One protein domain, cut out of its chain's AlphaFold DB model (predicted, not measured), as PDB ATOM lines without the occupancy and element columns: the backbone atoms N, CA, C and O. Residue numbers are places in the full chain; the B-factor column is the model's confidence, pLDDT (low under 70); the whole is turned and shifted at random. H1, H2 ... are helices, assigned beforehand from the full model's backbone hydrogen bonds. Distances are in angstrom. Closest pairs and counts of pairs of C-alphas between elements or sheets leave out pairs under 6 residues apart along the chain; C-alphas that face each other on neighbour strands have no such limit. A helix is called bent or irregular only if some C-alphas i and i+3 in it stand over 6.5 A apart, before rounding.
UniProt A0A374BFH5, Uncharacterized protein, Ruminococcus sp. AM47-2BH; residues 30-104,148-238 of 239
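This is residues 30 to 104 and 148 to 238 of the 239 residues of an uncharacterized protein of Ruminococcus sp. AM47-2BH (UniProt A0A374BFH5). Three helices, H1, H5 and H6, lie side by side as an up-and-down bundle, each running against the one before it. Short helices H2, H3, H4 and H7 gather on the side where H1 ends, and long H8 makes a corner with H5, its residues 209 to 214 meeting residues 160 to 168 of H5, packs on H6 with residues 211 to 219, and then sticks out with residues 224 to 236 as an arm. The printed part has 166 residues with eight named helices, H1 to H8 in order, and no named strand; the class is all helix. It is compact, with a radius of gyration of the C-alphas of 17.0 A and spans of 50 by 42 by 35 A.

H1, residues 30 to 57, has a kink of 39 degrees near residue 43. With residues 37 to 47 it touches H5, residues 148 to 168, at a shallow tilt of 30 degrees, opposite ways; the closest C-alphas, of Leu 37 and Phe 163, are 6.7 A apart. H1 touches H6, residues 174 to 191, the same way at a shallow tilt of 24 degrees, closest at C-alphas 34 and 176, 6.5 A. H6 kinks by 76 degrees near residue 181 and is irregular, with C-alphas 176 and 179 7.5 A apart. H2, residues 59 to 65, touches H4, residues 87 to 97, closest at C-alphas 61 and 93, 6.6 A. H3, residues 78 to 84, touches H7, residues 193 to 199, closest at C-alphas 78 and 197, 4.9 A. H8, residues 209 to 236, touches H5 with residues 209 to 214, closest at C-alphas 210 and 165, 5.2 A. With residues 211 to 219 it touches H6, closest at C-alphas 215 and 186, 6.3 A. H1 and H8 are apart. Every O i to N i+4 pair is within hydrogen-bond range in H2, H4, H7 and H8, against 20 of 24 in H1, 2 of 3 in H3, 15 of 17 in H5 and 10 of 14 in H6.

H1 spans 39.1 A from C-alpha 30 at (12.496, 8.030, 34.657). H5 spans 29.8 A from C-alpha 148 at (-9.925, -15.638, 48.683), and H6 22.0 A. H8 spans 41.2 A and ends with C-alpha 236 at (39.481, -17.181, 29.186).

The C-alphas farthest apart, of Tyr 148 and Lys 238, are 56.9 A apart. Residues 105 to 147 are not printed, and C-alphas 104 and 148 are 10.8 A apart across the cut. The link from H2 to H3, residues 66 to 77, is long. Mean pLDDT of the printed part is 92.8; residue 238 is under 70.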
ATOM      1  N   LYS A  30      12.644   9.477  34.901       95.94
ATOM      2  CA  LYS A  30      12.496   8.030  34.657       95.94
ATOM      3  C   LYS A  30      13.163   7.177  35.736       95.94
ATOM      4  O   LYS A  30      12.611   6.140  36.106       95.94
ATOM      5  N   ILE A  31      14.326   7.606  36.226       95.94
ATOM      6  CA  ILE A  31      15.048   6.933  37.312       95.94
ATOM      7  C   ILE A  31      14.249   7.032  38.615       95.94
ATOM      8  O   ILE A  31      14.022   6.019  39.270       95.94
ATOM      9  N   GLU A  32      13.759   8.224  38.963       95.38
ATOM     10  CA  GLU A  32      12.926   8.429  40.155       95.38
ATOM     11  C   GLU A  32      11.655   7.571  40.108       95.38
ATOM     12  O   GLU A  32      11.352   6.862  41.070       95.38
ATOM     13  N   ARG A  33      10.966   7.520  38.959       95.94
ATOM     14  CA  ARG A  33       9.803   6.637  38.763       95.94
ATOM     15  C   ARG A  33      10.147   5.159  38.913       95.94
ATOM     16  O   ARG A  33       9.360   4.411  39.488       95.94
ATOM     17  N   ALA A  34      11.308   4.720  38.433       96.00
ATOM     18  CA  ALA A  34      11.750   3.340  38.614       96.00
ATOM     19  C   ALA A  34      11.964   3.001  40.101       96.00
ATOM     20  O   ALA A  34      11.555   1.931  40.555       96.00
ATOM     21  N   ILE A  35      12.530   3.929  40.879       94.38
ATOM     22  CA  ILE A  35      12.717   3.779  42.331       94.38
ATOM     23  C   ILE A  35      11.365   3.728  43.059       94.38
ATOM     24  O   ILE A  35      11.152   2.867  43.914       94.38
ATOM     25  N   GLU A  36      10.417   4.596  42.698       94.50
ATOM     26  CA  GLU A  36       9.051   4.555  43.237       94.50
ATOM     27  C   GLU A  36       8.371   3.206  42.957       94.50
ATOM     28  O   GLU A  36       7.774   2.602  43.853       94.50
ATOM     29  N   LEU A  37       8.509   2.682  41.737       95.12
ATOM     30  CA  LEU A  37       7.958   1.380  41.360       95.12
ATOM     31  C   LEU A  37       8.629   0.222  42.091       95.12
ATOM     32  O   LEU A  37       7.950  -0.755  42.398       95.12
ATOM     33  N   ALA A  38       9.917   0.317  42.426       94.12
ATOM     34  CA  ALA A  38      10.574  -0.680  43.267       94.12
ATOM     35  C   ALA A  38       9.929  -0.751  44.664       94.12
ATOM     36  O   ALA A  38       9.730  -1.841  45.203       94.12
ATOM     37  N   ASN A  39       9.509   0.391  45.220       88.94
ATOM     38  CA  ASN A  39       8.764   0.424  46.482       88.94
ATOM     39  C   ASN A  39       7.364  -0.195  46.354       88.94
ATOM     40  O   ASN A  39       6.919  -0.891  47.268       88.94
ATOM     41  N   VAL A  40       6.678   0.005  45.222       90.25
ATOM     42  CA  VAL A  40       5.408  -0.688  44.929       90.25
ATOM     43  C   VAL A  40       5.640  -2.196  44.821       90.25
ATOM     44  O   VAL A  40       4.940  -2.981  45.462       90.25
ATOM     45  N   TYR A  41       6.678  -2.602  44.091       94.06
ATOM     46  CA  TYR A  41       7.047  -4.000  43.902       94.06
ATOM     47  C   TYR A  41       7.427  -4.692  45.216       94.06
ATOM     48  O   TYR A  41       7.177  -5.882  45.375       94.06
ATOM     49  N   ARG A  42       7.930  -3.956  46.217       90.19
ATOM     50  CA  ARG A  42       8.158  -4.492  47.570       90.19
ATOM     51  C   ARG A  42       6.909  -5.146  48.162       90.19
ATOM     52  O   ARG A  42       7.025  -6.158  48.843       90.19
ATOM     53  N   LYS A  43       5.716  -4.593  47.903       86.50
ATOM     54  CA  LYS A  43       4.449  -5.204  48.342       86.50
ATOM     55  C   LYS A  43       4.175  -6.506  47.585       86.50
ATOM     56  O   LYS A  43       3.792  -7.493  48.205       86.50
ATOM     57  N   LEU A  44       4.465  -6.524  46.283       93.75
ATOM     58  CA  LEU A  44       4.334  -7.709  45.436       93.75
ATOM     59  C   LEU A  44       5.272  -8.837  45.867       93.75
ATOM     60  O   LEU A  44       4.881  -9.989  45.768       93.75
ATOM     61  N   ILE A  45       6.464  -8.547  46.400       93.06
ATOM     62  CA  ILE A  45       7.396  -9.582  46.888       93.06
ATOM     63  C   ILE A  45       6.764 -10.458  47.980       93.06
ATOM     64  O   ILE A  45       6.991 -11.671  47.998       93.06
ATOM     65  N   ASN A  46       5.950  -9.874  48.861       89.19
ATOM     66  CA  ASN A  46       5.261 -10.640  49.899       89.19
ATOM     67  C   ASN A  46       4.225 -11.590  49.286       89.19
ATOM     68  O   ASN A  46       4.207 -12.771  49.628       89.19
ATOM     69  N   ASP A  47       3.430 -11.103  48.329       92.88
ATOM     70  CA  ASP A  47       2.468 -11.933  47.597       92.88
ATOM     71  C   ASP A  47       3.174 -13.009  46.754       92.88
ATOM     72  O   ASP A  47       2.748 -14.160  46.754       92.88
ATOM     73  N   ILE A  48       4.298 -12.682  46.101       95.81
ATOM     74  CA  ILE A  48       5.135 -13.639  45.358       95.81
ATOM     75  C   ILE A  48       5.603 -14.757  46.287       95.81
ATOM     76  O   ILE A  48       5.525 -15.928  45.930       95.81
ATOM     77  N   SER A  49       6.080 -14.406  47.480       93.62
ATOM     78  CA  SER A  49       6.566 -15.381  48.457       93.62
ATOM     79  C   SER A  49       5.441 -16.300  48.927       93.62
ATOM     80  O   SER A  49       5.623 -17.514  48.992       93.62
ATOM     81  N   GLU A  50       4.266 -15.737  49.202       93.69
ATOM     82  CA  GLU A  50       3.081 -16.503  49.586       93.69
ATOM     83  C   GLU A  50       2.634 -17.446  48.462       93.69
ATOM     84  O   GLU A  50       2.369 -18.622  48.703       93.69
ATOM     85  N   PHE A  51       2.605 -16.973  47.218       96.00
ATOM     86  CA  PHE A  51       2.221 -17.789  46.068       96.00
ATOM     87  C   PHE A  51       3.235 -18.876  45.755       96.00
ATOM     88  O   PHE A  51       2.830 -20.011  45.517       96.00
ATOM     89  N   ASN A  52       4.533 -18.574  45.826       95.50
ATOM     90  CA  ASN A  52       5.582 -19.583  45.712       95.50
ATOM     91  C   ASN A  52       5.336 -20.711  46.712       95.50
ATOM     92  O   ASN A  52       5.372 -21.874  46.324       95.50
ATOM     93  N   LYS A  53       4.961 -20.377  47.954       95.50
ATOM     94  CA  LYS A  53       4.638 -21.391  48.955       95.50
ATOM     95  C   LYS A  53       3.413 -22.229  48.587       95.50
ATOM     96  O   LYS A  53       3.430 -23.442  48.788       95.50
ATOM     97  N   ILE A  54       2.364 -21.622  48.028       96.19
ATOM     98  CA  ILE A  54       1.192 -22.363  47.531       96.19
ATOM     99  C   ILE A  54       1.605 -23.337  46.430       96.19
ATOM    100  O   ILE A  54       1.198 -24.497  46.477       96.19
ATOM    101  N   PHE A  55       2.398 -22.887  45.454       96.31
ATOM    102  CA  PHE A  55       2.856 -23.737  44.357       96.31
ATOM    103  C   PHE A  55       3.753 -24.870  44.866       96.31
ATOM    104  O   PHE A  55       3.515 -26.016  44.507       96.31
ATOM    105  N   GLU A  56       4.711 -24.584  45.750       94.88
ATOM    106  CA  GLU A  56       5.593 -25.586  46.369       94.88
ATOM    107  C   GLU A  56       4.824 -26.682  47.116       94.88
ATOM    108  O   GLU A  56       5.129 -27.866  46.980       94.88
ATOM    109  N   GLU A  57       3.807 -26.308  47.897       95.75
ATOM    110  CA  GLU A  57       2.990 -27.280  48.632       95.75
ATOM    111  C   GLU A  57       2.056 -28.073  47.686       95.75
ATOM    112  O   GLU A  57       1.631 -29.175  48.026       95.75
ATOM    113  N   HIS A  58       1.792 -27.573  46.471       96.25
ATOM    114  CA  HIS A  58       1.116 -28.302  45.387       96.25
ATOM    115  C   HIS A  58       2.132 -28.826  44.358       96.25
ATOM    116  O   HIS A  58       2.072 -28.490  43.171       96.25
ATOM    117  N   SER A  59       3.051 -29.686  44.803       93.88
ATOM    118  CA  SER A  59       4.201 -30.169  44.019       93.88
ATOM    119  C   SER A  59       3.849 -30.728  42.632       93.88
ATOM    120  O   SER A  59       4.566 -30.467  41.666       93.88
ATOM    121  N   GLU A  60       2.721 -31.436  42.485       94.88
ATOM    122  CA  GLU A  60       2.247 -31.908  41.175       94.88
ATOM    123  C   GLU A  60       1.954 -30.753  40.210       94.88
ATOM    124  O   GLU A  60       2.314 -30.817  39.037       94.88
ATOM    125  N   ILE A  61       1.305 -29.691  40.694       96.12
ATOM    126  CA  ILE A  61       0.987 -28.508  39.892       96.12
ATOM    127  C   ILE A  61       2.267 -27.745  39.567       96.12
ATOM    128  O   ILE A  61       2.474 -27.375  38.414       96.12
ATOM    129  N   GLN A  62       3.162 -27.577  40.543       94.88
ATOM    130  CA  GLN A  62       4.460 -26.943  40.319       94.88
ATOM    131  C   GLN A  62       5.265 -27.665  39.232       94.88
ATOM    132  O   GLN A  62       5.795 -27.020  38.328       94.88
ATOM    133  N   ALA A  63       5.320 -28.998  39.281       94.44
ATOM    134  CA  ALA A  63       6.027 -29.807  38.294       94.44
ATOM    135  C   ALA A  63       5.426 -29.672  36.886       94.44
ATOM    136  O   ALA A  63       6.164 -29.661  35.901       94.44
ATOM    137  N   LEU A  64       4.099 -29.539  36.780       95.00
ATOM    138  CA  LEU A  64       3.433 -29.280  35.504       95.00
ATOM    139  C   LEU A  64       3.789 -27.896  34.957       95.00
ATOM    140  O   LEU A  64       4.253 -27.809  33.823       95.00
ATOM    141  N   LEU A  65       3.656 -26.843  35.765       92.94
ATOM    142  CA  LEU A  65       3.987 -25.468  35.364       92.94
ATOM    143  C   LEU A  65       5.477 -25.311  35.005       92.94
ATOM    144  O   LEU A  65       5.851 -24.552  34.114       92.94
ATOM    145  N   ALA A  66       6.354 -26.103  35.624       90.19
ATOM    146  CA  ALA A  66       7.778 -26.127  35.305       90.19
ATOM    147  C   ALA A  66       8.115 -26.728  33.922       90.19
ATOM    148  O   ALA A  66       9.274 -26.639  33.503       90.19
ATOM    149  N   LYS A  67       7.158 -27.316  33.188       87.94
ATOM    150  CA  LYS A  67       7.382 -27.799  31.808       87.94
ATOM    151  C   LYS A  67       7.523 -26.670  30.796       87.94
ATOM    152  O   LYS A  67       8.109 -26.859  29.730       87.94
ATOM    153  N   GLU A  68       6.990 -25.503  31.122       84.56
ATOM    154  CA  GLU A  68       6.971 -24.347  30.240       84.56
ATOM    155  C   GLU A  68       8.390 -23.854  29.974       84.56
ATOM    156  O   GLU A  68       9.135 -23.517  30.902       84.56
ATOM    157  N   LYS A  69       8.759 -23.791  28.697       82.62
ATOM    158  CA  LYS A  69       9.998 -23.170  28.236       82.62
ATOM    159  C   LYS A  69       9.654 -21.794  27.692       82.62
ATOM    160  O   LYS A  69       9.442 -21.645  26.496       82.62
ATOM    161  N   LEU A  70       9.529 -20.829  28.598       84.75
ATOM    162  CA  LEU A  70       9.227 -19.459  28.211       84.75
ATOM    163  C   LEU A  70      10.497 -18.776  27.700       84.75
ATOM    164  O   LEU A  70      11.567 -18.885  28.302       84.75
ATOM    165  N   ASP A  71      10.351 -18.072  26.591       87.25
ATOM    166  CA  ASP A  71      11.394 -17.333  25.892       87.25
ATOM    167  C   ASP A  71      10.897 -15.924  25.515       87.25
ATOM    168  O   ASP A  71       9.798 -15.503  25.885       87.25
ATOM    169  N   GLU A  72      11.707 -15.164  24.782       84.50
ATOM    170  CA  GLU A  72      11.354 -13.819  24.326       84.50
ATOM    171  C   GLU A  72      10.250 -13.785  23.256       84.50
ATOM    172  O   GLU A  72       9.735 -12.712  22.945       84.50
ATOM    173  N   LYS A  73       9.897 -14.935  22.666       87.19
ATOM    174  CA  LYS A  73       8.874 -15.068  21.615       87.19
ATOM    175  C   LYS A  73       7.529 -15.524  22.160       87.19
ATOM    176  O   LYS A  73       6.543 -15.486  21.423       87.19
ATOM    177  N   THR A  74       7.495 -15.943  23.417       89.81
ATOM    178  CA  THR A  74       6.309 -16.410  24.125       89.81
ATOM    179  C   THR A  74       5.246 -15.308  24.173       89.81
ATOM    180  O   THR A  74       5.500 -14.197  24.633       89.81
ATOM    181  N   ARG A  75       4.030 -15.609  23.705       91.06
ATOM    182  CA  ARG A  75       2.942 -14.633  23.505       91.06
ATOM    183  C   ARG A  75       1.802 -14.748  24.508       91.06
ATOM    184  O   ARG A  75       0.904 -13.901  24.465       91.06
ATOM    185  N   PHE A  76       1.846 -15.772  25.359       94.56
ATOM    186  CA  PHE A  76       0.855 -16.103  26.378       94.56
ATOM    187  C   PHE A  76      -0.535 -16.236  25.753       94.56
ATOM    188  O   PHE A  76      -1.475 -15.522  26.109       94.56
ATOM    189  N   ASN A  77      -0.640 -17.114  24.755       93.25
ATOM    190  CA  ASN A  77      -1.878 -17.374  24.021       93.25
ATOM    191  C   ASN A  77      -2.443 -18.748  24.359       93.25
ATOM    192  O   ASN A  77      -1.700 -19.701  24.592       93.25
ATOM    193  N   TYR A  78      -3.763 -18.889  24.243       92.69
ATOM    194  CA  TYR A  78      -4.429 -20.173  24.449       92.69
ATOM    195  C   TYR A  78      -3.865 -21.294  23.555       92.69
ATOM    196  O   TYR A  78      -3.707 -22.427  23.997       92.69
ATOM    197  N   SER A  79      -3.499 -20.990  22.306       91.31
ATOM    198  CA  SER A  79      -2.909 -21.977  21.391       91.31
ATOM    199  C   SER A  79      -1.543 -22.503  21.846       91.31
ATOM    200  O   SER A  79      -1.193 -23.633  21.518       91.31
ATOM    201  N   GLU A  80      -0.775 -21.734  22.619       91.19
ATOM    202  CA  GLU A  80       0.539 -22.170  23.100       91.19
ATOM    203  C   GLU A  80       0.396 -23.240  24.185       91.19
ATOM    204  O   GLU A  80       0.997 -24.310  24.087       91.19
ATOM    205  N   ILE A  81      -0.492 -23.018  25.163       92.31
ATOM    206  CA  ILE A  81      -0.782 -24.023  26.198       92.31
ATOM    207  C   ILE A  81      -1.427 -25.281  25.610       92.31
ATOM    208  O   ILE A  81      -1.318 -26.364  26.192       92.31
ATOM    209  N   MET A  82      -2.061 -25.175  24.436       88.81
ATOM    210  CA  MET A  82      -2.617 -26.336  23.749       88.81
ATOM    211  C   MET A  82      -1.547 -27.330  23.295       88.81
ATOM    212  O   MET A  82      -1.820 -28.530  23.335       88.81
ATOM    213  N   ASN A  83      -0.347 -26.847  22.970       87.94
ATOM    214  CA  ASN A  83       0.769 -27.662  22.490       87.94
ATOM    215  C   ASN A  83       1.705 -28.142  23.610       87.94
ATOM    216  O   ASN A  83       2.444 -29.101  23.415       87.94
ATOM    217  N   ILE A  84       1.688 -27.485  24.772       91.50
ATOM    218  CA  ILE A  84       2.579 -27.809  25.898       91.50
ATOM    219  C   ILE A  84       2.005 -28.939  26.762       91.50
ATOM    220  O   ILE A  84       2.748 -29.791  27.247       91.50
ATOM    221  N   TYR A  85       0.685 -28.946  26.958       93.06
ATOM    222  CA  TYR A  85       0.026 -29.794  27.949       93.06
ATOM    223  C   TYR A  85      -0.906 -30.830  27.315       93.06
ATOM    224  O   TYR A  85      -1.707 -30.519  26.428       93.06
ATOM    225  N   SER A  86      -0.883 -32.060  27.827       94.50
ATOM    226  CA  SER A  86      -1.904 -33.065  27.511       94.50
ATOM    227  C   SER A  86      -3.268 -32.683  28.102       94.50
ATOM    228  O   SER A  86      -3.365 -31.878  29.030       94.50
ATOM    229  N   SER A  87      -4.351 -33.288  27.608       94.19
ATOM    230  CA  SER A  87      -5.714 -33.007  28.094       94.19
ATOM    231  C   SER A  87      -5.878 -33.249  29.601       94.19
ATOM    232  O   SER A  87      -6.520 -32.456  30.285       94.19
ATOM    233  N   LYS A  88      -5.248 -34.304  30.137       95.62
ATOM    234  CA  LYS A  88      -5.278 -34.624  31.574       95.62
ATOM    235  C   LYS A  88      -4.534 -33.578  32.406       95.62
ATOM    236  O   LYS A  88      -4.986 -33.209  33.485       95.62
ATOM    237  N   GLU A  89      -3.403 -33.087  31.909       96.19
ATOM    238  CA  GLU A  89      -2.617 -32.051  32.586       96.19
ATOM    239  C   GLU A  89      -3.338 -30.709  32.569       96.19
ATOM    240  O   GLU A  89      -3.455 -30.079  33.617       96.19
ATOM    241  N   LYS A  90      -3.914 -30.326  31.422       95.00
ATOM    242  CA  LYS A  90      -4.788 -29.150  31.316       95.00
ATOM    243  C   LYS A  90      -5.909 -29.229  32.337       95.00
ATOM    244  O   LYS A  90      -6.091 -28.289  33.091       95.00
ATOM    245  N   GLN A  91      -6.606 -30.361  32.437       95.69
ATOM    246  CA  GLN A  91      -7.682 -30.525  33.416       95.69
ATOM    247  C   GLN A  91      -7.196 -30.329  34.860       95.69
ATOM    248  O   GLN A  91      -7.882 -29.673  35.643       95.69
ATOM    249  N   LYS A  92      -6.017 -30.855  35.220       96.69
ATOM    250  CA  LYS A  92      -5.428 -30.639  36.551       96.69
ATOM    251  C   LYS A  92      -5.144 -29.156  36.810       96.69
ATOM    252  O   LYS A  92      -5.542 -28.641  37.852       96.69
ATOM    253  N   ILE A  93      -4.495 -28.475  35.865       96.56
ATOM    254  CA  ILE A  93      -4.131 -27.058  35.999       96.56
ATOM    255  C   ILE A  93      -5.387 -26.163  35.993       96.56
ATOM    256  O   ILE A  93      -5.499 -25.251  36.810       96.56
ATOM    257  N   GLU A  94      -6.373 -26.455  35.139       95.75
ATOM    258  CA  GLU A  94      -7.677 -25.777  35.116       95.75
ATOM    259  C   GLU A  94      -8.397 -25.923  36.455       95.75
ATOM    260  O   GLU A  94      -8.864 -24.936  37.021       95.75
ATOM    261  N   ASN A  95      -8.459 -27.143  36.999       96.56
ATOM    262  CA  ASN A  95      -9.077 -27.365  38.300       96.56
ATOM    263  C   ASN A  95      -8.342 -26.618  39.411       96.56
ATOM    264  O   ASN A  95      -9.004 -26.119  40.318       96.56
ATOM    265  N   PHE A  96      -7.013 -26.520  39.348       97.50
ATOM    266  CA  PHE A  96      -6.229 -25.761  40.316       97.50
ATOM    267  C   PHE A  96      -6.578 -24.266  40.287       97.50
ATOM    268  O   PHE A  96      -6.993 -23.723  41.307       97.50
ATOM    269  N   PHE A  97      -6.477 -23.606  39.130       95.94
ATOM    270  CA  PHE A  97      -6.692 -22.155  39.044       95.94
ATOM    271  C   PHE A  97      -8.169 -21.746  39.085       95.94
ATOM    272  O   PHE A  97      -8.531 -20.774  39.747       95.94
ATOM    273  N   PHE A  98      -9.028 -22.471  38.372       94.62
ATOM    274  CA  PHE A  98     -10.407 -22.055  38.103       94.62
ATOM    275  C   PHE A  98     -11.439 -22.920  38.839       94.62
ATOM    276  O   PHE A  98     -12.507 -22.422  39.205       94.62
ATOM    277  N   GLY A  99     -11.107 -24.177  39.136       93.50
ATOM    278  CA  GLY A  99     -11.959 -25.119  39.868       93.50
ATOM    279  C   GLY A  99     -11.710 -25.155  41.382       93.50
ATOM    280  O   GLY A  99     -11.386 -24.146  42.008       93.50
ATOM    281  N   ASN A 100     -11.889 -26.331  41.984       92.75
ATOM    282  CA  ASN A 100     -11.692 -26.570  43.422       92.75
ATOM    283  C   ASN A 100     -10.381 -27.317  43.734       92.75
ATOM    284  O   ASN A 100     -10.253 -27.920  44.792       92.75
ATOM    285  N   GLY A 101      -9.423 -27.302  42.804       93.31
ATOM    286  CA  GLY A 101      -8.191 -28.089  42.866       93.31
ATOM    287  C   GLY A 101      -7.129 -27.559  43.831       93.31
ATOM    288  O   GLY A 101      -6.192 -28.289  44.135       93.31
ATOM    289  N   MET A 102      -7.265 -26.329  44.336       94.75
ATOM    290  CA  MET A 102      -6.446 -25.862  45.458       94.75
ATOM    291  C   MET A 102      -6.916 -26.522  46.759       94.75
ATOM    292  O   MET A 102      -8.054 -26.320  47.200       94.75
ATOM    293  N   ASN A 103      -6.032 -27.293  47.389       95.19
ATOM    294  CA  ASN A 103      -6.313 -27.952  48.657       95.19
ATOM    295  C   ASN A 103      -6.521 -26.900  49.762       95.19
ATOM    296  O   ASN A 103      -5.630 -26.101  50.050       95.19
ATOM    297  N   ALA A 104      -7.700 -26.901  50.388       92.81
ATOM    298  CA  ALA A 104      -8.079 -25.884  51.368       92.81
ATOM    299  C   ALA A 104      -7.211 -25.905  52.636       92.81
ATOM    300  O   ALA A 104      -6.958 -24.845  53.203       92.81
ATOM    301  N   TYR A 148     -10.901 -16.622  48.223       92.44
ATOM    302  CA  TYR A 148      -9.925 -15.638  48.683       92.44
ATOM    303  C   TYR A 148      -8.663 -15.678  47.814       92.44
ATOM    304  O   TYR A 148      -8.278 -14.652  47.254       92.44
ATOM    305  N   TYR A 149      -8.063 -16.856  47.626       94.06
ATOM    306  CA  TYR A 149      -6.844 -16.987  46.828       94.06
ATOM    307  C   TYR A 149      -7.058 -16.735  45.335       94.06
ATOM    308  O   TYR A 149      -6.228 -16.072  44.718       94.06
ATOM    309  N   LYS A 150      -8.195 -17.150  44.762       94.81
ATOM    310  CA  LYS A 150      -8.559 -16.784  43.380       94.81
ATOM    311  C   LYS A 150      -8.642 -15.268  43.200       94.81
ATOM    312  O   LYS A 150      -8.048 -14.721  42.276       94.81
ATOM    313  N   SER A 151      -9.334 -14.580  44.109       93.94
ATOM    314  CA  SER A 151      -9.434 -13.117  44.097       93.94
ATOM    315  C   SER A 151      -8.061 -12.458  44.271       93.94
ATOM    316  O   SER A 151      -7.717 -11.510  43.561       93.94
ATOM    317  N   LYS A 152      -7.229 -13.011  45.159       93.88
ATOM    318  CA  LYS A 152      -5.868 -12.532  45.403       93.88
ATOM    319  C   LYS A 152      -4.964 -12.694  44.178       93.88
ATOM    320  O   LYS A 152      -4.252 -11.749  43.856       93.88
ATOM    321  N   PHE A 153      -5.035 -13.814  43.453       95.62
ATOM    322  CA  PHE A 153      -4.333 -13.996  42.175       95.62
ATOM    323  C   PHE A 153      -4.735 -12.930  41.151       95.62
ATOM    324  O   PHE A 153      -3.863 -12.297  40.557       95.62
ATOM    325  N   CYS A 154      -6.037 -12.671  40.983       94.88
ATOM    326  CA  CYS A 154      -6.524 -11.623  40.082       94.88
ATOM    327  C   CYS A 154      -5.995 -10.236  40.471       94.88
ATOM    328  O   CYS A 154      -5.475  -9.511  39.624       94.88
ATOM    329  N   SER A 155      -6.102  -9.871  41.753       95.62
ATOM    330  CA  SER A 155      -5.611  -8.586  42.264       95.62
ATOM    331  C   SER A 155      -4.101  -8.437  42.066       95.62
ATOM    332  O   SER A 155      -3.636  -7.396  41.604       95.62
ATOM    333  N   PHE A 156      -3.337  -9.493  42.343       96.75
ATOM    334  CA  PHE A 156      -1.895  -9.513  42.132       96.75
ATOM    335  C   PHE A 156      -1.520  -9.316  40.661       96.75
ATOM    336  O   PHE A 156      -0.680  -8.472  40.355       96.75
ATOM    337  N   LEU A 157      -2.164 -10.036  39.737       97.75
ATOM    338  CA  LEU A 157      -1.907  -9.877  38.304       97.75
ATOM    339  C   LEU A 157      -2.270  -8.473  37.809       97.75
ATOM    340  O   LEU A 157      -1.541  -7.909  37.000       97.75
ATOM    341  N   ASN A 158      -3.332  -7.860  38.334       97.06
ATOM    342  CA  ASN A 158      -3.665  -6.470  38.012       97.06
ATOM    343  C   ASN A 158      -2.587  -5.491  38.507       97.06
ATOM    344  O   ASN A 158      -2.226  -4.553  37.795       97.06
ATOM    345  N   GLN A 159      -2.033  -5.715  39.702       96.94
ATOM    346  CA  GLN A 159      -0.933  -4.894  40.213       96.94
ATOM    347  C   GLN A 159       0.363  -5.110  39.420       96.94
ATOM    348  O   GLN A 159       1.069  -4.144  39.129       96.94
ATOM    349  N   MET A 160       0.662  -6.349  39.017       97.88
ATOM    350  CA  MET A 160       1.781  -6.628  38.115       97.88
ATOM    351  C   MET A 160       1.591  -5.980  36.742       97.88
ATOM    352  O   MET A 160       2.568  -5.515  36.162       97.88
ATOM    353  N   GLU A 161       0.367  -5.920  36.218       97.62
ATOM    354  CA  GLU A 161       0.059  -5.248  34.950       97.62
ATOM    355  C   GLU A 161       0.328  -3.749  35.050       97.62
ATOM    356  O   GLU A 161       1.025  -3.195  34.201       97.62
ATOM    357  N   PHE A 162      -0.133  -3.116  36.130       96.19
ATOM    358  CA  PHE A 162       0.164  -1.715  36.417       96.19
ATOM    359  C   PHE A 162       1.674  -1.458  36.543       96.19
ATOM    360  O   PHE A 162       2.198  -0.534  35.922       96.19
ATOM    361  N   PHE A 163       2.389  -2.302  37.295       96.94
ATOM    362  CA  PHE A 163       3.847  -2.230  37.409       96.94
ATOM    363  C   PHE A 163       4.523  -2.361  36.039       96.94
ATOM    364  O   PHE A 163       5.397  -1.568  35.691       96.94
ATOM    365  N   SER A 164       4.083  -3.330  35.235       97.88
ATOM    366  CA  SER A 164       4.674  -3.615  33.929       97.88
ATOM    367  C   SER A 164       4.441  -2.487  32.929       97.88
ATOM    368  O   SER A 164       5.339  -2.145  32.157       97.88
ATOM    369  N   MET A 165       3.261  -1.863  32.978       97.44
ATOM    370  CA  MET A 165       2.878  -0.751  32.112       97.44
ATOM    371  C   MET A 165       3.884   0.400  32.178       97.44
ATOM    372  O   MET A 165       4.232   0.966  31.144       97.44
ATOM    373  N   ALA A 166       4.416   0.718  33.359       96.88
ATOM    374  CA  ALA A 166       5.355   1.825  33.502       96.88
ATOM    375  C   ALA A 166       6.671   1.620  32.723       96.88
ATOM    376  O   ALA A 166       7.228   2.578  32.184       96.88
ATOM    377  N   PHE A 167       7.147   0.380  32.608       97.06
ATOM    378  CA  PHE A 167       8.363   0.056  31.854       97.06
ATOM    379  C   PHE A 167       8.091  -0.165  30.366       97.06
ATOM    380  O   PHE A 167       8.912   0.209  29.525       97.06
ATOM    381  N   VAL A 168       6.937  -0.748  30.027       96.62
ATOM    382  CA  VAL A 168       6.510  -0.949  28.633       96.62
ATOM    383  C   VAL A 168       6.271   0.395  27.946       96.62
ATOM    384  O   VAL A 168       6.755   0.612  26.839       96.62
ATOM    385  N   GLN A 169       5.621   1.337  28.633       95.38
ATOM    386  CA  GLN A 169       5.355   2.687  28.125       95.38
ATOM    387  C   GLN A 169       6.545   3.650  28.287       95.38
ATOM    388  O   GLN A 169       6.419   4.844  28.022       95.38
ATOM    389  N   ASN A 170       7.716   3.152  28.711       92.88
ATOM    390  CA  ASN A 170       8.948   3.935  28.861       92.88
ATOM    391  C   ASN A 170       8.802   5.153  29.805       92.88
ATOM    392  O   ASN A 170       9.468   6.180  29.621       92.88
ATOM    393  N   VAL A 171       7.913   5.038  30.800       93.88
ATOM    394  CA  VAL A 171       7.695   6.022  31.877       93.88
ATOM    395  C   VAL A 171       8.769   5.879  32.953       93.88
ATOM    396  O   VAL A 171       9.220   6.878  33.509       93.88
ATOM    397  N   ALA A 172       9.204   4.647  33.214       95.62
ATOM    398  CA  ALA A 172      10.288   4.321  34.127       95.62
ATOM    399  C   ALA A 172      11.428   3.614  33.389       95.62
ATOM    400  O   ALA A 172      11.195   2.866  32.435       95.62
ATOM    401  N   ASP A 173      12.655   3.855  33.842       94.25
ATOM    402  CA  ASP A 173      13.836   3.165  33.329       94.25
ATOM    403  C   ASP A 173      13.951   1.778  33.978       94.25
ATOM    404  O   ASP A 173      14.181   1.653  35.182       94.25
ATOM    405  N   ASP A 174      13.764   0.716  33.192       94.38
ATOM    406  CA  ASP A 174      13.859  -0.645  33.708       94.38
ATOM    407  C   ASP A 174      15.296  -1.076  33.995       94.38
ATOM    408  O   ASP A 174      15.483  -1.992  34.795       94.38
ATOM    409  N   ASP A 175      16.314  -0.429  33.418       94.25
ATOM    410  CA  ASP A 175      17.714  -0.748  33.710       94.25
ATOM    411  C   ASP A 175      18.047  -0.538  35.190       94.25
ATOM    412  O   ASP A 175      18.796  -1.335  35.760       94.25
ATOM    413  N   VAL A 176      17.409   0.451  35.823       94.06
ATOM    414  CA  VAL A 176      17.576   0.798  37.242       94.06
ATOM    415  C   VAL A 176      17.175  -0.351  38.167       94.06
ATOM    416  O   VAL A 176      17.855  -0.623  39.153       94.06
ATOM    417  N   VAL A 177      16.076  -1.045  37.861       95.06
ATOM    418  CA  VAL A 177      15.493  -2.061  38.757       95.06
ATOM    419  C   VAL A 177      15.714  -3.492  38.287       95.06
ATOM    420  O   VAL A 177      15.523  -4.431  39.062       95.06
ATOM    421  N   TYR A 178      16.127  -3.674  37.030       95.69
ATOM    422  CA  TYR A 178      16.240  -4.983  36.402       95.69
ATOM    423  C   TYR A 178      17.049  -5.954  37.256       95.69
ATOM    424  O   TYR A 178      16.555  -7.033  37.569       95.69
ATOM    425  N   GLN A 179      18.254  -5.566  37.684       91.31
ATOM    426  CA  GLN A 179      19.171  -6.458  38.405       91.31
ATOM    427  C   GLN A 179      18.546  -7.058  39.671       91.31
ATOM    428  O   GLN A 179      18.735  -8.241  39.934       91.31
ATOM    429  N   SER A 180      17.735  -6.281  40.388       92.62
ATOM    430  CA  SER A 180      17.121  -6.704  41.649       92.62
ATOM    431  C   SER A 180      15.789  -7.430  41.461       92.62
ATOM    432  O   SER A 180      15.466  -8.329  42.233       92.62
ATOM    433  N   LEU A 181      14.987  -7.040  40.463       95.88
ATOM    434  CA  LEU A 181      13.585  -7.470  40.376       95.88
ATOM    435  C   LEU A 181      13.326  -8.553  39.322       95.88
ATOM    436  O   LEU A 181      12.366  -9.312  39.456       95.88
ATOM    437  N   HIS A 182      14.170  -8.667  38.291       95.69
ATOM    438  CA  HIS A 182      13.856  -9.510  37.133       95.69
ATOM    439  C   HIS A 182      13.653 -10.989  37.480       95.69
ATOM    440  O   HIS A 182      12.776 -11.627  36.908       95.69
ATOM    441  N   GLN A 183      14.428 -11.546  38.415       94.81
ATOM    442  CA  GLN A 183      14.350 -12.973  38.750       94.81
ATOM    443  C   GLN A 183      12.998 -13.336  39.363       94.81
ATOM    444  O   GLN A 183      12.371 -14.306  38.942       94.81
ATOM    445  N   THR A 184      12.532 -12.535  40.324       96.75
ATOM    446  CA  THR A 184      11.248 -12.778  40.992       96.75
ATOM    447  C   THR A 184      10.085 -12.526  40.040       96.75
ATOM    448  O   THR A 184       9.152 -13.324  40.018       96.75
ATOM    449  N   PHE A 185      10.176 -11.496  39.192       97.50
ATOM    450  CA  PHE A 185       9.151 -11.185  38.196       97.50
ATOM    451  C   PHE A 185       9.012 -12.298  37.156       97.50
ATOM    452  O   PHE A 185       7.910 -12.782  36.906       97.50
ATOM    453  N   LEU A 186      10.126 -12.735  36.559       96.25
ATOM    454  CA  LEU A 186      10.114 -13.810  35.567       96.25
ATOM    455  C   LEU A 186       9.662 -15.134  36.198       96.25
ATOM    456  O   LEU A 186       8.869 -15.857  35.598       96.25
ATOM    457  N   GLY A 187      10.111 -15.422  37.423       95.06
ATOM    458  CA  GLY A 187       9.715 -16.616  38.165       95.06
ATOM    459  C   GLY A 187       8.210 -16.683  38.420       95.06
ATOM    460  O   GLY A 187       7.577 -17.678  38.074       95.06
ATOM    461  N   ILE A 188       7.615 -15.617  38.964       96.56
ATOM    462  CA  ILE A 188       6.175 -15.613  39.249       96.56
ATOM    463  C   ILE A 188       5.332 -15.540  37.972       96.56
ATOM    464  O   ILE A 188       4.301 -16.203  37.879       96.56
ATOM    465  N   THR A 189       5.787 -14.801  36.954       96.69
ATOM    466  CA  THR A 189       5.096 -14.727  35.657       96.69
ATOM    467  C   THR A 189       5.008 -16.104  35.007       96.69
ATOM    468  O   THR A 189       3.977 -16.429  34.422       96.69
ATOM    469  N   ARG A 190       6.042 -16.940  35.166       95.00
ATOM    470  CA  ARG A 190       6.015 -18.335  34.722       95.00
ATOM    471  C   ARG A 190       4.904 -19.127  35.403       95.00
ATOM    472  O   ARG A 190       4.105 -19.744  34.720       95.00
ATOM    473  N   TYR A 191       4.763 -19.042  36.725       95.62
ATOM    474  CA  TYR A 191       3.665 -19.738  37.408       95.62
ATOM    475  C   TYR A 191       2.271 -19.295  36.936       95.62
ATOM    476  O   TYR A 191       1.342 -20.101  36.916       95.62
ATOM    477  N   PHE A 192       2.119 -18.039  36.510       97.06
ATOM    478  CA  PHE A 192       0.864 -17.521  35.962       97.06
ATOM    479  C   PHE A 192       0.735 -17.635  34.439       97.06
ATOM    480  O   PHE A 192      -0.294 -17.227  33.896       97.06
ATOM    481  N   TYR A 193       1.710 -18.212  33.732       96.56
ATOM    482  CA  TYR A 193       1.668 -18.324  32.274       96.56
ATOM    483  C   TYR A 193       0.420 -19.061  31.798       96.56
ATOM    484  O   TYR A 193      -0.295 -18.544  30.934       96.56
ATOM    485  N   TYR A 194       0.111 -20.222  32.390       95.69
ATOM    486  CA  TYR A 194      -1.102 -20.963  32.050       95.69
ATOM    487  C   TYR A 194      -2.353 -20.112  32.283       95.69
ATOM    488  O   TYR A 194      -3.206 -20.013  31.403       95.69
ATOM    489  N   TYR A 195      -2.449 -19.466  33.449       96.00
ATOM    490  CA  TYR A 195      -3.596 -18.640  33.827       96.00
ATOM    491  C   TYR A 195      -3.843 -17.505  32.823       96.00
ATOM    492  O   TYR A 195      -4.963 -17.321  32.343       96.00
ATOM    493  N   ILE A 196      -2.796 -16.758  32.471       96.75
ATOM    494  CA  ILE A 196      -2.876 -15.642  31.521       96.75
ATOM    495  C   ILE A 196      -3.225 -16.171  30.124       96.75
ATOM    496  O   ILE A 196      -4.194 -15.722  29.509       96.75
ATOM    497  N   SER A 197      -2.496 -17.187  29.654       95.44
ATOM    498  CA  SER A 197      -2.701 -17.796  28.334       95.44
ATOM    499  C   SER A 197      -4.106 -18.353  28.169       95.44
ATOM    500  O   SER A 197      -4.717 -18.225  27.107       95.44
ATOM    501  N   ARG A 198      -4.663 -18.927  29.239       94.50
ATOM    502  CA  ARG A 198      -6.009 -19.487  29.243       94.50
ATOM    503  C   ARG A 198      -7.099 -18.442  29.001       94.50
ATOM    504  O   ARG A 198      -8.133 -18.764  28.402       94.50
ATOM    505  N   ASN A 199      -6.886 -17.218  29.467       93.12
ATOM    506  CA  ASN A 199      -7.810 -16.105  29.266       93.12
ATOM    507  C   ASN A 199      -7.615 -15.430  27.895       93.12
ATOM    508  O   ASN A 199      -8.563 -14.883  27.338       93.12
ATOM    509  N   ASN A 200      -6.435 -15.567  27.288       94.31
ATOM    510  CA  ASN A 200      -6.093 -15.008  25.978       94.31
ATOM    511  C   ASN A 200      -6.486 -15.937  24.819       94.31
ATOM    512  O   ASN A 200      -5.638 -16.513  24.130       94.31
ATOM    513  N   LYS A 201      -7.799 -16.091  24.604       89.69
ATOM    514  CA  LYS A 201      -8.353 -16.902  23.501       89.69
ATOM    515  C   LYS A 201      -8.257 -16.222  22.136       89.69
ATOM    516  O   LYS A 201      -8.085 -16.909  21.134       89.69
ATOM    517  N   SER A 202      -8.395 -14.897  22.101       84.31
ATOM    518  CA  SER A 202      -8.267 -14.088  20.886       84.31
ATOM    519  C   SER A 202      -6.920 -13.372  20.869       84.31
ATOM    520  O   SER A 202      -6.379 -13.008  21.913       84.31
ATOM    521  N   THR A 203      -6.378 -13.160  19.672       75.81
ATOM    522  CA  THR A 203      -5.182 -12.336  19.470       75.81
ATOM    523  C   THR A 203      -5.458 -10.844  19.625       75.81
ATOM    524  O   THR A 203      -4.521 -10.108  19.917       75.81
ATOM    525  N   GLU A 204      -6.707 -10.415  19.439       79.06
ATOM    526  CA  GLU A 204      -7.111  -9.002  19.457       79.06
ATOM    527  C   GLU A 204      -7.392  -8.506  20.878       79.06
ATOM    528  O   GLU A 204      -6.919  -7.449  21.278       79.06
ATOM    529  N   ASN A 205      -8.102  -9.313  21.674       82.50
ATOM    530  CA  ASN A 205      -8.506  -8.969  23.037       82.50
ATOM    531  C   ASN A 205      -7.710  -9.796  24.046       82.50
ATOM    532  O   ASN A 205      -8.185 -10.820  24.544       82.50
ATOM    533  N   LYS A 206      -6.475  -9.363  24.311       90.00
ATOM    534  CA  LYS A 206      -5.593  -9.999  25.291       90.00
ATOM    535  C   LYS A 206      -5.640  -9.293  26.639       90.00
ATOM    536  O   LYS A 206      -5.545  -8.073  26.725       90.00
ATOM    537  N   TYR A 207      -5.685 -10.089  27.694       92.50
ATOM    538  CA  TYR A 207      -5.430  -9.675  29.062       92.50
ATOM    539  C   TYR A 207      -3.924  -9.636  29.343       92.50
ATOM    540  O   TYR A 207      -3.143 -10.386  28.747       92.50
ATOM    541  N   TYR A 208      -3.537  -8.787  30.297       96.19
ATOM    542  CA  TYR A 208      -2.186  -8.734  30.866       96.19
ATOM    543  C   TYR A 208      -1.075  -8.451  29.839       96.19
ATOM    544  O   TYR A 208       0.022  -9.009  29.893       96.19
ATOM    545  N   THR A 209      -1.371  -7.602  28.850       96.06
ATOM    546  CA  THR A 209      -0.460  -7.333  27.727       96.06
ATOM    547  C   THR A 209       0.854  -6.695  28.159       96.06
ATOM    548  O   THR A 209       1.887  -6.991  27.551       96.06
ATOM    549  N   ASN A 210       0.852  -5.861  29.202       97.81
ATOM    550  CA  ASN A 210       2.074  -5.235  29.684       97.81
ATOM    551  C   ASN A 210       2.956  -6.252  30.418       97.81
ATOM    552  O   ASN A 210       4.167  -6.234  30.207       97.81
ATOM    553  N   ILE A 211       2.382  -7.179  31.198       97.94
ATOM    554  CA  ILE A 211       3.139  -8.298  31.793       97.94
ATOM    555  C   ILE A 211       3.831  -9.114  30.699       97.94
ATOM    556  O   ILE A 211       5.031  -9.366  30.788       97.94
ATOM    557  N   ILE A 212       3.099  -9.485  29.644       96.62
ATOM    558  CA  ILE A 212       3.623 -10.300  28.536       96.62
ATOM    559  C   ILE A 212       4.788  -9.586  27.832       96.62
ATOM    560  O   ILE A 212       5.835 -10.185  27.562       96.62
ATOM    561  N   GLN A 213       4.630  -8.291  27.553       96.81
ATOM    562  CA  GLN A 213       5.668  -7.484  26.910       96.81
ATOM    563  C   GLN A 213       6.894  -7.301  27.807       96.81
ATOM    564  O   GLN A 213       8.021  -7.479  27.340       96.81
ATOM    565  N   LEU A 214       6.696  -6.993  29.093       97.38
ATOM    566  CA  LEU A 214       7.801  -6.836  30.033       97.38
ATOM    567  C   LEU A 214       8.552  -8.155  30.235       97.38
ATOM    568  O   LEU A 214       9.780  -8.160  30.218       97.38
ATOM    569  N   HIS A 215       7.836  -9.274  30.344       97.12
ATOM    570  CA  HIS A 215       8.423 -10.609  30.410       97.12
ATOM    571  C   HIS A 215       9.326 -10.879  29.203       97.12
ATOM    572  O   HIS A 215      10.498 -11.218  29.369       97.12
ATOM    573  N   SER A 216       8.819 -10.642  27.991       95.94
ATOM    574  CA  SER A 216       9.582 -10.820  26.750       95.94
ATOM    575  C   SER A 216      10.829  -9.926  26.721       95.94
ATOM    576  O   SER A 216      11.935 -10.394  26.435       95.94
ATOM    577  N   LYS A 217      10.679  -8.649  27.104       96.12
ATOM    578  CA  LYS A 217      11.781  -7.678  27.211       96.12
ATOM    579  C   LYS A 217      12.855  -8.155  28.194       96.12
ATOM    580  O   LYS A 217      14.049  -8.113  27.887       96.12
ATOM    581  N   TRP A 218      12.448  -8.620  29.372       97.25
ATOM    582  CA  TRP A 218      13.355  -9.011  30.449       97.25
ATOM    583  C   TRP A 218      14.022 -10.366  30.227       97.25
ATOM    584  O   TRP A 218      15.197 -10.505  30.582       97.25
ATOM    585  N   ILE A 219      13.350 -11.321  29.576       95.31
ATOM    586  CA  ILE A 219      13.985 -12.553  29.092       95.31
ATOM    587  C   ILE A 219      15.029 -12.233  28.025       95.31
ATOM    588  O   ILE A 219      16.171 -12.676  28.156       95.31
ATOM    589  N   ALA A 220      14.693 -11.428  27.014       94.50
ATOM    590  CA  ALA A 220      15.646 -11.065  25.965       94.50
ATOM    591  C   ALA A 220      16.904 -10.411  26.557       94.50
ATOM    592  O   ALA A 220      18.035 -10.708  26.163       94.50
ATOM    593  N   LYS A 221      16.720  -9.546  27.561       94.75
ATOM    594  CA  LYS A 221      17.820  -8.940  28.312       94.75
ATOM    595  C   LYS A 221      18.631  -9.979  29.100       94.75
ATOM    596  O   LYS A 221      19.859  -9.931  29.064       94.75
ATOM    597  N   GLN A 222      17.978 -10.960  29.725       93.75
ATOM    598  CA  GLN A 222      18.648 -12.038  30.461       93.75
ATOM    599  C   GLN A 222      19.513 -12.886  29.523       93.75
ATOM    600  O   GLN A 222      20.667 -13.177  29.839       93.75
ATOM    601  N   MET A 223      18.985 -13.247  28.349       90.00
ATOM    602  CA  MET A 223      19.721 -14.007  27.339       90.00
ATOM    603  C   MET A 223      20.947 -13.240  26.834       90.00
ATOM    604  O   MET A 223      22.031 -13.812  26.737       90.00
ATOM    605  N   LYS A 224      20.823 -11.926  26.597       90.94
ATOM    606  CA  LYS A 224      21.966 -11.073  26.223       90.94
ATOM    607  C   LYS A 224      23.077 -11.093  27.276       90.94
ATOM    608  O   LYS A 224      24.247 -11.140  26.905       90.94
ATOM    609  N   TYR A 225      22.740 -11.056  28.567       89.00
ATOM    610  CA  TYR A 225      23.746 -11.147  29.633       89.00
ATOM    611  C   TYR A 225      24.395 -12.532  29.713       89.00
ATOM    612  O   TYR A 225      25.611 -12.604  29.869       89.00
ATOM    613  N   LYS A 226      23.616 -13.612  29.554       87.38
ATOM    614  CA  LYS A 226      24.146 -14.987  29.529       87.38
ATOM    615  C   LYS A 226      25.146 -15.187  28.388       87.38
ATOM    616  O   LYS A 226      26.273 -15.590  28.647       87.38
ATOM    617  N   ASN A 227      24.791 -14.790  27.166       88.00
ATOM    618  CA  ASN A 227      25.674 -14.936  26.003       88.00
ATOM    619  C   ASN A 227      26.997 -14.174  26.182       88.00
ATOM    620  O   ASN A 227      28.067 -14.718  25.930       88.00
ATOM    621  N   LYS A 228      26.935 -12.934  26.691       87.00
ATOM    622  CA  LYS A 228      28.141 -12.151  26.999       87.00
ATOM    623  C   LYS A 228      29.030 -12.846  28.035       87.00
ATOM    624  O   LYS A 228      30.248 -12.825  27.894       87.00
ATOM    625  N   ALA A 229      28.442 -13.450  29.067       84.50
ATOM    626  CA  ALA A 229      29.197 -14.193  30.073       84.50
ATOM    627  C   ALA A 229      29.862 -15.446  29.473       84.50
ATOM    628  O   ALA A 229      31.043 -15.694  29.723       84.50
ATOM    629  N   ASP A 230      29.142 -16.186  28.629       85.50
ATOM    630  CA  ASP A 230      29.655 -17.382  27.955       85.50
ATOM    631  C   ASP A 230      30.816 -17.061  27.004       85.50
ATOM    632  O   ASP A 230      31.809 -17.794  26.962       85.50
ATOM    633  N   ASP A 231      30.738 -15.945  26.278       85.69
ATOM    634  CA  ASP A 231      31.815 -15.491  25.398       85.69
ATOM    635  C   ASP A 231      33.078 -15.128  26.187       85.69
ATOM    636  O   ASP A 231      34.181 -15.518  25.796       85.69
ATOM    637  N   VAL A 232      32.937 -14.462  27.339       84.94
ATOM    638  CA  VAL A 232      34.063 -14.159  28.242       84.94
ATOM    639  C   VAL A 232      34.709 -15.445  28.767       84.94
ATOM    640  O   VAL A 232      35.936 -15.555  28.788       84.94
ATOM    641  N   ILE A 233      33.908 -16.443  29.151       84.50
ATOM    642  CA  ILE A 233      34.412 -17.743  29.619       84.50
ATOM    643  C   ILE A 233      35.166 -18.471  28.498       84.50
ATOM    644  O   ILE A 233      36.245 -19.013  28.738       84.50
ATOM    645  N   LYS A 234      34.635 -18.471  27.269       82.25
ATOM    646  CA  LYS A 234      35.300 -19.083  26.107       82.25
ATOM    647  C   LYS A 234      36.637 -18.419  25.785       82.25
ATOM    648  O   LYS A 234      37.576 -19.131  25.449       82.25
ATOM    649  N   HIS A 235      36.737 -17.095  25.901       76.38
ATOM    650  CA  HIS A 235      38.004 -16.385  25.703       76.38
ATOM    651  C   HIS A 235      39.020 -16.724  26.801       76.38
ATOM    652  O   HIS A 235      40.167 -17.012  26.487       76.38
ATOM    653  N   ARG A 236      38.595 -16.798  28.069       71.00
ATOM    654  CA  ARG A 236      39.481 -17.181  29.186       71.00
ATOM    655  C   ARG A 236      40.003 -18.616  29.112       71.00
ATOM    656  O   ARG A 236      41.063 -18.875  29.651       71.00
ATOM    657  N   LYS A 237      39.270 -19.543  28.488       70.69
ATOM    658  CA  LYS A 237      39.710 -20.938  28.291       70.69
ATOM    659  C   LYS A 237      40.650 -21.129  27.093       70.69
ATOM    660  O   LYS A 237      41.140 -22.235  26.895       70.69
ATOM    661  N   LYS A 238      40.823 -20.101  26.255       64.31
ATOM    662  CA  LYS A 238      41.706 -20.116  25.078       64.31
ATOM    663  C   LYS A 238      43.045 -19.405  25.314       64.31
ATOM    664  O   LYS A 238      43.913 -19.518  24.455       64.31
TER     665      LYS A 238